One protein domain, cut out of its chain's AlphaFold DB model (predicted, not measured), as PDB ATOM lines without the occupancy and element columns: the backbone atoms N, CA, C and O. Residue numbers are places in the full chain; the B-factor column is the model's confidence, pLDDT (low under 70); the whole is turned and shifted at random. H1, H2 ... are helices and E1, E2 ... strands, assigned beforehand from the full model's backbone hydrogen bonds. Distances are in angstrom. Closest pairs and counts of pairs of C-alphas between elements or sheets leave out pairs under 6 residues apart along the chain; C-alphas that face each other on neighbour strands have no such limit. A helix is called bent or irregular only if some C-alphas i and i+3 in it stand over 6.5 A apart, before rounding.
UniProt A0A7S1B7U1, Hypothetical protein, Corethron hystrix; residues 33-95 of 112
ATOM      1  N   VAL A  33     106.555 -10.827  12.988       81.06
ATOM      2  CA  VAL A  33     105.915 -12.143  13.059       81.06
ATOM      3  C   VAL A  33     104.883 -12.101  14.177       81.06
ATOM      4  O   VAL A  33     105.146 -11.578  15.264       81.06
ATOM      5  N   PHE A  34     103.702 -12.646  13.914       82.00
ATOM      6  CA  PHE A  34     102.617 -12.725  14.882       82.00
ATOM      7  C   PHE A  34     101.971 -14.107  14.850       82.00
ATOM      8  O   PHE A  34     102.063 -14.846  13.869       82.00
ATOM      9  N   THR A  35     101.302 -14.443  15.944       83.94
ATOM     10  CA  THR A  35     100.534 -15.677  16.092       83.94
ATOM     11  C   THR A  35      99.108 -15.321  16.464       83.94
ATOM     12  O   THR A  35      98.895 -14.462  17.317       83.94
ATOM     13  N   VAL A  36      98.142 -16.001  15.856       81.44
ATOM     14  CA  VAL A  36      96.715 -15.832  16.139       81.44
ATOM     15  C   VAL A  36      96.094 -17.206  16.354       81.44
ATOM     16  O   VAL A  36      96.451 -18.166  15.667       81.44
ATOM     17  N   SER A  37      95.189 -17.318  17.325       86.06
ATOM     18  CA  SER A  37      94.434 -18.557  17.510       86.06
ATOM     19  C   SER A  37      93.441 -18.748  16.361       86.06
ATOM     20  O   SER A  37      92.925 -17.782  15.798       86.06
ATOM     21  N   ILE A  38      93.136 -20.002  16.022       85.25
ATOM     22  CA  ILE A  38      92.151 -20.319  14.977       85.25
ATOM     23  C   ILE A  38      90.785 -19.710  15.338       85.25
ATOM     24  O   ILE A  38      90.141 -19.107  14.487       85.25
ATOM     25  N   GLU A  39      90.380 -19.786  16.608       84.75
ATOM     26  CA  GLU A  39      89.150 -19.164  17.120       84.75
ATOM     27  C   GLU A  39      89.088 -17.656  16.881       84.75
ATOM     28  O   GLU A  39      88.083 -17.131  16.402       84.75
ATOM     29  N   GLU A  40      90.155 -16.942  17.225       83.19
ATOM     30  CA  GLU A  40      90.220 -15.492  17.077       83.19
ATOM     31  C   GLU A  40      90.253 -15.079  15.607       83.19
ATOM     32  O   GLU A  40      89.564 -14.140  15.206       83.19
ATOM     33  N   LEU A  41      90.983 -15.828  14.782       84.75
ATOM     34  CA  LEU A  41      91.027 -15.615  13.342       84.75
ATOM     35  C   LEU A  41      89.634 -15.777  12.716       84.75
ATOM     36  O   LEU A  41      89.216 -14.968  11.894       84.75
ATOM     37  N   VAL A  42      88.879 -16.781  13.157       84.88
ATOM     38  CA  VAL A  42      87.500 -17.015  12.723       84.88
ATOM     39  C   VAL A  42      86.554 -15.907  13.198       84.88
ATOM     40  O   VAL A  42      85.755 -15.400  12.412       84.88
ATOM     41  N   ARG A  43      86.645 -15.489  14.466       83.12
ATOM     42  CA  ARG A  43      85.804 -14.411  15.029       83.12
ATOM     43  C   ARG A  43      86.038 -13.060  14.357       83.12
ATOM     44  O   ARG A  43      85.150 -12.209  14.354       83.12
ATOM     45  N   THR A  44      87.230 -12.854  13.814       84.81
ATOM     46  CA  THR A  44      87.640 -11.601  13.182       84.81
ATOM     47  C   THR A  44      87.524 -11.610  11.658       84.81
ATOM     48  O   THR A  44      87.885 -10.623  11.008       84.81
ATOM     49  N   GLU A  45      86.980 -12.683  11.078       85.19
ATOM     50  CA  GLU A  45      86.685 -12.762   9.650       85.19
ATOM     51  C   GLU A  45      85.609 -11.744   9.254       85.19
ATOM     52  O   GLU A  45      84.531 -11.644   9.849       85.19
ATOM     53  N   ARG A  46      85.900 -10.973   8.209       81.19
ATOM     54  CA  ARG A  46      85.011  -9.957   7.650       81.19
ATOM     55  C   ARG A  46      84.987 -10.064   6.131       81.19
ATOM     56  O   ARG A  46      85.877 -10.632   5.505       81.19
ATOM     57  N   PHE A  47      83.943  -9.500   5.539       78.69
ATOM     58  CA  PHE A  47      83.698  -9.537   4.104       78.69
ATOM     59  C   PHE A  47      83.588  -8.112   3.584       78.69
ATOM     60  O   PHE A  47      82.722  -7.366   4.040       78.69
ATOM     61  N   GLU A  48      84.426  -7.747   2.615       70.19
ATOM     62  CA  GLU A  48      84.194  -6.549   1.809       70.19
ATOM     63  C   GLU A  48      83.582  -6.969   0.493       70.19
ATOM     64  O   GLU A  48      84.075  -7.884  -0.165       70.19
ATOM     65  N   HIS A  49      82.531  -6.275   0.078       63.94
ATOM     66  CA  HIS A  49      82.101  -6.359  -1.301       63.94
ATOM     67  C   HIS A  49      82.997  -5.444  -2.135       63.94
ATOM     68  O   HIS A  49      82.951  -4.228  -1.963       63.94
ATOM     69  N   ILE A  50      83.812  -6.016  -3.025       63.62
ATOM     70  CA  ILE A  50      84.581  -5.233  -3.994       63.62
ATOM     71  C   ILE A  50      83.794  -5.234  -5.310       63.62
ATOM     72  O   ILE A  50      83.794  -6.258  -6.002       63.62
ATOM     73  N   PRO A  51      83.171  -4.106  -5.714       57.56
ATOM     74  CA  PRO A  51      82.280  -4.060  -6.878       57.56
ATOM     75  C   PRO A  51      82.957  -4.509  -8.180       57.56
ATOM     76  O   PRO A  51      82.319  -5.061  -9.069       57.56
ATOM     77  N   ARG A  52      84.277  -4.306  -8.284       67.19
ATOM     78  CA  ARG A  52      85.077  -4.631  -9.475       67.19
ATOM     79  C   ARG A  52      85.450  -6.106  -9.611       67.19
ATOM     80  O   ARG A  52      85.859  -6.511 -10.691       67.19
ATOM     81  N   LEU A  53      85.352  -6.895  -8.540       61.09
ATOM     82  CA  LEU A  53      85.794  -8.294  -8.547       61.09
ATOM     83  C   LEU A  53      84.643  -9.293  -8.728       61.09
ATOM     84  O   LEU A  53      84.898 -10.495  -8.784       61.09
ATOM     85  N   GLY A  54      83.383  -8.829  -8.737       60.34
ATOM     86  CA  GLY A  54      82.192  -9.694  -8.740       60.34
ATOM     87  C   GLY A  54      82.139 -10.683  -7.565       60.34
ATOM     88  O   GLY A  54      81.343 -11.618  -7.556       60.34
ATOM     89  N   ARG A  55      83.023 -10.511  -6.578       63.22
ATOM     90  CA  ARG A  55      83.222 -11.372  -5.417       63.22
ATOM     91  C   ARG A  55      83.393 -10.483  -4.199       63.22
ATOM     92  O   ARG A  55      83.933  -9.382  -4.297       63.22
ATOM     93  N   SER A  56      82.959 -10.992  -3.053       66.94
ATOM     94  CA  SER A  56      83.215 -10.364  -1.762       66.94
ATOM     95  C   SER A  56      84.431 -11.036  -1.120       66.94
ATOM     96  O   SER A  56      84.248 -12.057  -0.444       66.94
ATOM     97  N   PRO A  57      85.673 -10.579  -1.387       69.06
ATOM     98  CA  PRO A  57      86.837 -11.156  -0.741       69.06
ATOM     99  C   PRO A  57      86.741 -10.962   0.768       69.06
ATOM    100  O   PRO A  57      86.350  -9.911   1.283       69.06
ATOM    101  N   SER A  58      87.094 -12.021   1.477       72.38
ATOM    102  CA  SER A  58      87.242 -11.995   2.922       72.38
ATOM    103  C   SER A  58      88.569 -11.345   3.293       72.38
ATOM    104  O   SER A  58      89.570 -11.491   2.590       72.38
ATOM    105  N   TYR A  59      88.564 -10.630   4.406       79.38
ATOM    106  CA  TYR A  59      89.755 -10.136   5.078       79.38
ATOM    107  C   TYR A  59      89.612 -10.406   6.575       79.38
ATOM    108  O   TYR A  59      88.503 -10.555   7.089       79.38
ATOM    109  N   TYR A  60      90.738 -10.465   7.273       80.94
ATOM    110  CA  TYR A  60      90.783 -10.745   8.704       80.94
ATOM    111  C   TYR A  60      91.427  -9.559   9.416       80.94
ATOM    112  O   TYR A  60      92.443  -9.038   8.948       80.94
ATOM    113  N   PHE A  61      90.829  -9.119  10.523       78.94
ATOM    114  CA  PHE A  61      91.383  -8.056  11.362       78.94
ATOM    115  C   PHE A  61      91.809  -8.613  12.704       78.94
ATOM    116  O   PHE A  61      90.972  -8.909  13.546       78.94
ATOM    117  N   TYR A  62      93.107  -8.674  12.946       71.69
ATOM    118  CA  TYR A  62      93.604  -9.020  14.264       71.69
ATOM    119  C   TYR A  62      93.662  -7.757  15.139       71.69
ATOM    120  O   TYR A  62      94.418  -6.835  14.804       71.69
ATOM    121  N   PRO A  63      92.864  -7.661  16.224       62.12
ATOM    122  CA  PRO A  63      92.997  -6.566  17.165       62.12
ATOM    123  C   PRO A  63      94.356  -6.697  17.866       62.12
ATOM    124  O   PRO A  63      94.717  -7.772  18.340       62.12
ATOM    125  N   PRO A  64      95.134  -5.618  17.941       60.56
ATOM    126  CA  PRO A  64      96.447  -5.678  18.541       60.56
ATOM    127  C   PRO A  64      96.323  -5.887  20.052       60.56
ATOM    128  O   PRO A  64      95.549  -5.206  20.728       60.56
ATOM    129  N   GLY A  65      97.145  -6.777  20.614       57.66
ATOM    130  CA  GLY A  65      97.444  -6.734  22.047       57.66
ATOM    131  C   GLY A  65      97.955  -5.338  22.437       57.66
ATOM    132  O   GLY A  65      98.603  -4.681  21.620       57.66
ATOM    133  N   ARG A  66      97.621  -4.872  23.658       48.91
ATOM    134  CA  ARG A  66      97.864  -3.502  24.179       48.91
ATOM    135  C   ARG A  66      99.070  -2.804  23.519       48.91
ATOM    136  O   ARG A  66     100.209  -3.154  23.808       48.91
ATOM    137  N   GLY A  67      98.799  -1.785  22.699       53.47
ATOM    138  CA  GLY A  67      99.810  -0.853  22.182       53.47
ATOM    139  C   GLY A  67     100.405  -1.156  20.801       53.47
ATOM    140  O   GLY A  67     101.385  -0.512  20.442       53.47
ATOM    141  N   ARG A  68      99.860  -2.104  20.028       64.31
ATOM    142  CA  ARG A  68     100.212  -2.284  18.601       64.31
ATOM    143  C   ARG A  68      99.097  -1.777  17.687       64.31
ATOM    144  O   ARG A  68      98.001  -1.511  18.170       64.31
ATOM    145  N   ASP A  69      99.373  -1.664  16.392       70.56
ATOM    146  CA  ASP A  69      98.362  -1.393  15.365       70.56
ATOM    147  C   ASP A  69      97.658  -2.690  14.919       70.56
ATOM    148  O   ASP A  69      98.270  -3.764  14.940       70.56
ATOM    149  N   PRO A  70      96.367  -2.635  14.531       74.69
ATOM    150  CA  PRO A  70      95.637  -3.805  14.056       74.69
ATOM    151  C   PRO A  70      96.255  -4.372  12.779       74.69
ATOM    152  O   PRO A  70      96.467  -3.657  11.798       74.69
ATOM    153  N   ILE A  71      96.476  -5.686  12.765       81.38
ATOM    154  CA  ILE A  71      97.035  -6.374  11.599       81.38
ATOM    155  C   ILE A  71      95.883  -6.777  10.682       81.38
ATOM    156  O   ILE A  71      95.000  -7.550  11.062       81.38
ATOM    157  N   LYS A  72      95.893  -6.255   9.453       86.50
ATOM    158  CA  LYS A  72      94.930  -6.619   8.409       86.50
ATOM    159  C   LYS A  72      95.524  -7.704   7.514       86.50
ATOM    160  O   LYS A  72      96.518  -7.463   6.835       86.50
ATOM    161  N   ILE A  73      94.876  -8.866   7.440       86.19
ATOM    162  CA  ILE A  73      95.187  -9.922   6.463       86.19
ATOM    163  C   ILE A  73      94.207  -9.790   5.296       86.19
ATOM    164  O   ILE A  73      92.993  -9.886   5.482       86.19
ATOM    165  N   TRP A  74      94.719  -9.564   4.088       87.12
ATOM    166  CA  TRP A  74      93.917  -9.303   2.888       87.12
ATOM    167  C   TRP A  74      94.591  -9.875   1.631       87.12
ATOM    168  O   TRP A  74      95.628 -10.534   1.707       87.12
ATOM    169  N   GLY A  75      93.974  -9.665   0.465       84.50
ATOM    170  CA  GLY A  75      94.524 -10.089  -0.823       84.50
ATOM    171  C   GLY A  75      94.586 -11.610  -0.980       84.50
ATOM    172  O   GLY A  75      93.698 -12.335  -0.527       84.50
ATOM    173  N   LEU A  76      95.640 -12.099  -1.640       85.00
ATOM    174  CA  LEU A  76      95.808 -13.524  -1.939       85.00
ATOM    175  C   LEU A  76      95.910 -14.378  -0.670       85.00
ATOM    176  O   LEU A  76      95.323 -15.456  -0.611       85.00
ATOM    177  N   THR A  77      96.579 -13.876   0.368       87.38
ATOM    178  CA  THR A  77      96.717 -14.582   1.646       87.38
ATOM    179  C   THR A  77      95.355 -14.875   2.261       87.38
ATOM    180  O   THR A  77      95.096 -16.010   2.644       87.38
ATOM    181  N   ALA A  78      94.444 -13.899   2.289       86.56
ATOM    182  CA  ALA A  78      93.100 -14.113   2.824       86.56
ATOM    183  C   ALA A  78      92.252 -15.057   1.949       86.56
ATOM    184  O   ALA A  78      91.450 -15.832   2.473       86.56
ATOM    185  N   LEU A  79      92.454 -15.036   0.625       84.25
ATOM    186  CA  LEU A  79      91.784 -15.952  -0.303       84.25
ATOM    187  C   LEU A  79      92.225 -17.409  -0.119       84.25
ATOM    188  O   LEU A  79      91.384 -18.299  -0.216       84.25
ATOM    189  N   ILE A  80      93.510 -17.649   0.152       87.38
ATOM    190  CA  ILE A  80      94.058 -18.991   0.413       87.38
ATOM    191  C   ILE A  80      93.716 -19.453   1.832       87.38
ATOM    192  O   ILE A  80      93.368 -20.614   2.044       87.38
ATOM    193  N   LEU A  81      93.793 -18.548   2.808       87.44
ATOM    194  CA  LEU A  81      93.563 -18.863   4.213       87.44
ATOM    195  C   LEU A  81      92.131 -19.333   4.460       87.44
ATOM    196  O   LEU A  81      91.915 -20.255   5.238       87.44
ATOM    197  N   ARG A  82      91.154 -18.749   3.766       86.19
ATOM    198  CA  ARG A  82      89.742 -19.068   3.965       86.19
ATOM    199  C   ARG A  82      89.356 -20.535   3.734       86.19
ATOM    200  O   ARG A  82      88.749 -21.106   4.638       86.19
ATOM    201  N   PRO A  83      89.632 -21.169   2.577       86.88
ATOM    202  CA  PRO A  83      89.291 -22.575   2.384       86.88
ATOM    203  C   PRO A  83      90.022 -23.467   3.389       86.88
ATOM    204  O   PRO A  83      89.408 -24.377   3.929       86.88
ATOM    205  N   ILE A  84      91.282 -23.167   3.722       89.25
ATOM    206  CA  ILE A  84      92.031 -23.913   4.746       89.25
ATOM    207  C   ILE A  84      91.332 -23.794   6.106       89.25
ATOM    208  O   ILE A  84      91.107 -24.792   6.788       89.25
ATOM    209  N   LEU A  85      90.934 -22.579   6.479       88.06
ATOM    210  CA  LEU A  85      90.273 -22.306   7.746       88.06
ATOM    211  C   LEU A  85      88.931 -23.042   7.838       88.06
ATOM    212  O   LEU A  85      88.714 -23.803   8.776       88.06
ATOM    213  N   HIS A  86      88.062 -22.882   6.842       86.12
ATOM    214  CA  HIS A  86      86.688 -23.396   6.879       86.12
ATOM    215  C   HIS A  86      86.546 -24.876   6.521       86.12
ATOM    216  O   HIS A  86      85.632 -25.525   7.018       86.12
ATOM    217  N   GLN A  87      87.410 -25.419   5.660       87.69
ATOM    218  CA  GLN A  87      87.298 -26.809   5.195       87.69
ATOM    219  C   GLN A  87      88.209 -27.770   5.957       87.69
ATOM    220  O   GLN A  87      87.917 -28.960   5.997       87.69
ATOM    221  N   VAL A  88      89.301 -27.278   6.555       87.81
ATOM    222  CA  VAL A  88      90.294 -28.134   7.226       87.81
ATOM    223  C   VAL A  88      90.353 -27.843   8.720       87.81
ATOM    224  O   VAL A  88      90.112 -28.735   9.529       87.81
ATOM    225  N   LEU A  89      90.647 -26.599   9.105       87.19
ATOM    226  CA  LEU A  89      90.951 -26.271  10.500       87.19
ATOM    227  C   LEU A  89      89.706 -26.282  11.390       87.19
ATOM    228  O   LEU A  89      89.705 -26.902  12.449       87.19
ATOM    229  N   ILE A  90      88.622 -25.641  10.965       85.94
ATOM    230  CA  ILE A  90      87.393 -25.584  11.758       85.94
ATOM    231  C   ILE A  90      86.783 -26.978  11.970       85.94
ATOM    232  O   ILE A  90      86.509 -27.321  13.121       85.94
ATOM    233  N   PRO A  91      86.617 -27.830  10.938       84.44
ATOM    234  CA  PRO A  91      86.112 -29.183  11.144       84.44
ATOM    235  C   PRO A  91      87.037 -30.055  11.989       84.44
ATOM    236  O   PRO A  91      86.580 -31.051  12.529       84.44
ATOM    237  N   MET A  92      88.324 -29.731  12.103       83.88
ATOM    238  CA  MET A  92      89.254 -30.502  12.927       83.88
ATOM    239  C   MET A  92      89.248 -30.045  14.392       83.88
ATOM    240  O   MET A  92      89.369 -30.879  15.286       83.88
ATOM    241  N   PHE A  93      89.085 -28.742  14.646       82.44
ATOM    242  CA  PHE A  93      89.321 -28.152  15.969       82.44
ATOM    243  C   PHE A  93      88.083 -27.522  16.636       82.44
ATOM    244  O   PHE A  93      88.085 -27.351  17.850       82.44
ATOM    245  N   LEU A  94      87.026 -27.185  15.886       78.31
ATOM    246  CA  LEU A  94      85.936 -26.285  16.322       78.31
ATOM    247  C   LEU A  94      84.513 -26.846  16.109       78.31
ATOM    248  O   LEU A  94      83.538 -26.099  16.157       78.31
ATOM    249  N   GLN A  95      84.372 -28.162  15.911       67.38
ATOM    250  CA  GLN A  95      83.122 -28.845  15.516       67.38
ATOM    251  C   GLN A  95      81.870 -28.569  16.369       67.38
ATOM    252  O   GLN A  95      80.772 -28.882  15.914       67.38
TER     253      GLN A  95
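AT A GLANCE: This is residues 33 to 95 of the 112 residues of the protein "Hypothetical protein" of Corethron hystrix (UniProt A0A7S1B7U1). A small three-stranded antiparallel sheet, E1, E2 and E3, has the long helix H2 across it and the short helix H1 grazing it, while its two hairpin loops reach out at opposite ends. Residues 64 to 69 stick out, and H2 kinks by 44 degrees near residue 85. The printed part has 63 residues with two named helices and three named strands, in the order H1, E1, E2, E3, H2; the class is mixed. It is only just compact, close to loose, with a radius of gyration of the C-alphas of 12.6 A and spans of 36 by 31 by 18 A.

HOW THE PARTS SIT: Start with the sheet: E1, residues 45 to 47, E2, residues 58 to 62, and E3, residues 71 to 73, form a meander, each strand the antiparallel neighbour of the one before. In the hairpin E1 and E2, N 46 and O 59 are 2.9 A apart, within hydrogen-bond range; in the hairpin E2 and E3, N 60 and O 73 are also 2.9 A apart. H2, residues 75 to 93, is on the sheet and runs across the strands, at 76 degrees to E2 on the local plane; its closest C-alphas to E2 are Ala 78 and Tyr 59, 5.7 A. H1, residues 38 to 43, only grazes the sheet with residues 40 to 43. H2 touches H1 with residues 85 to 90 alone, the closest C-alphas being Ile 38 and Leu 89, 7.5 A. In H1 every O i to N i+4 pair is within hydrogen-bond range; in H2, 11 of 15.

IN THESE COORDINATES: Find C-alpha 58, where E2 begins, at (87.242, -11.995, 2.922); E2 runs 13.3 A. H2 runs 25.2 A from C-alpha 75 at (94.524, -10.089, -0.823) to C-alpha 93 at (89.321, -28.152, 15.969), and is only just irregular: C-alphas 87 and 90 are 6.7 A apart.

THE WHOLE: Look to the C-alphas of Gly 54 and Arg 66 for the two farthest apart, 37.0 A. The printed part has no cut, and no link is long. Confidence is under 70 at residues 49 to 57, 63 to 68 and 95.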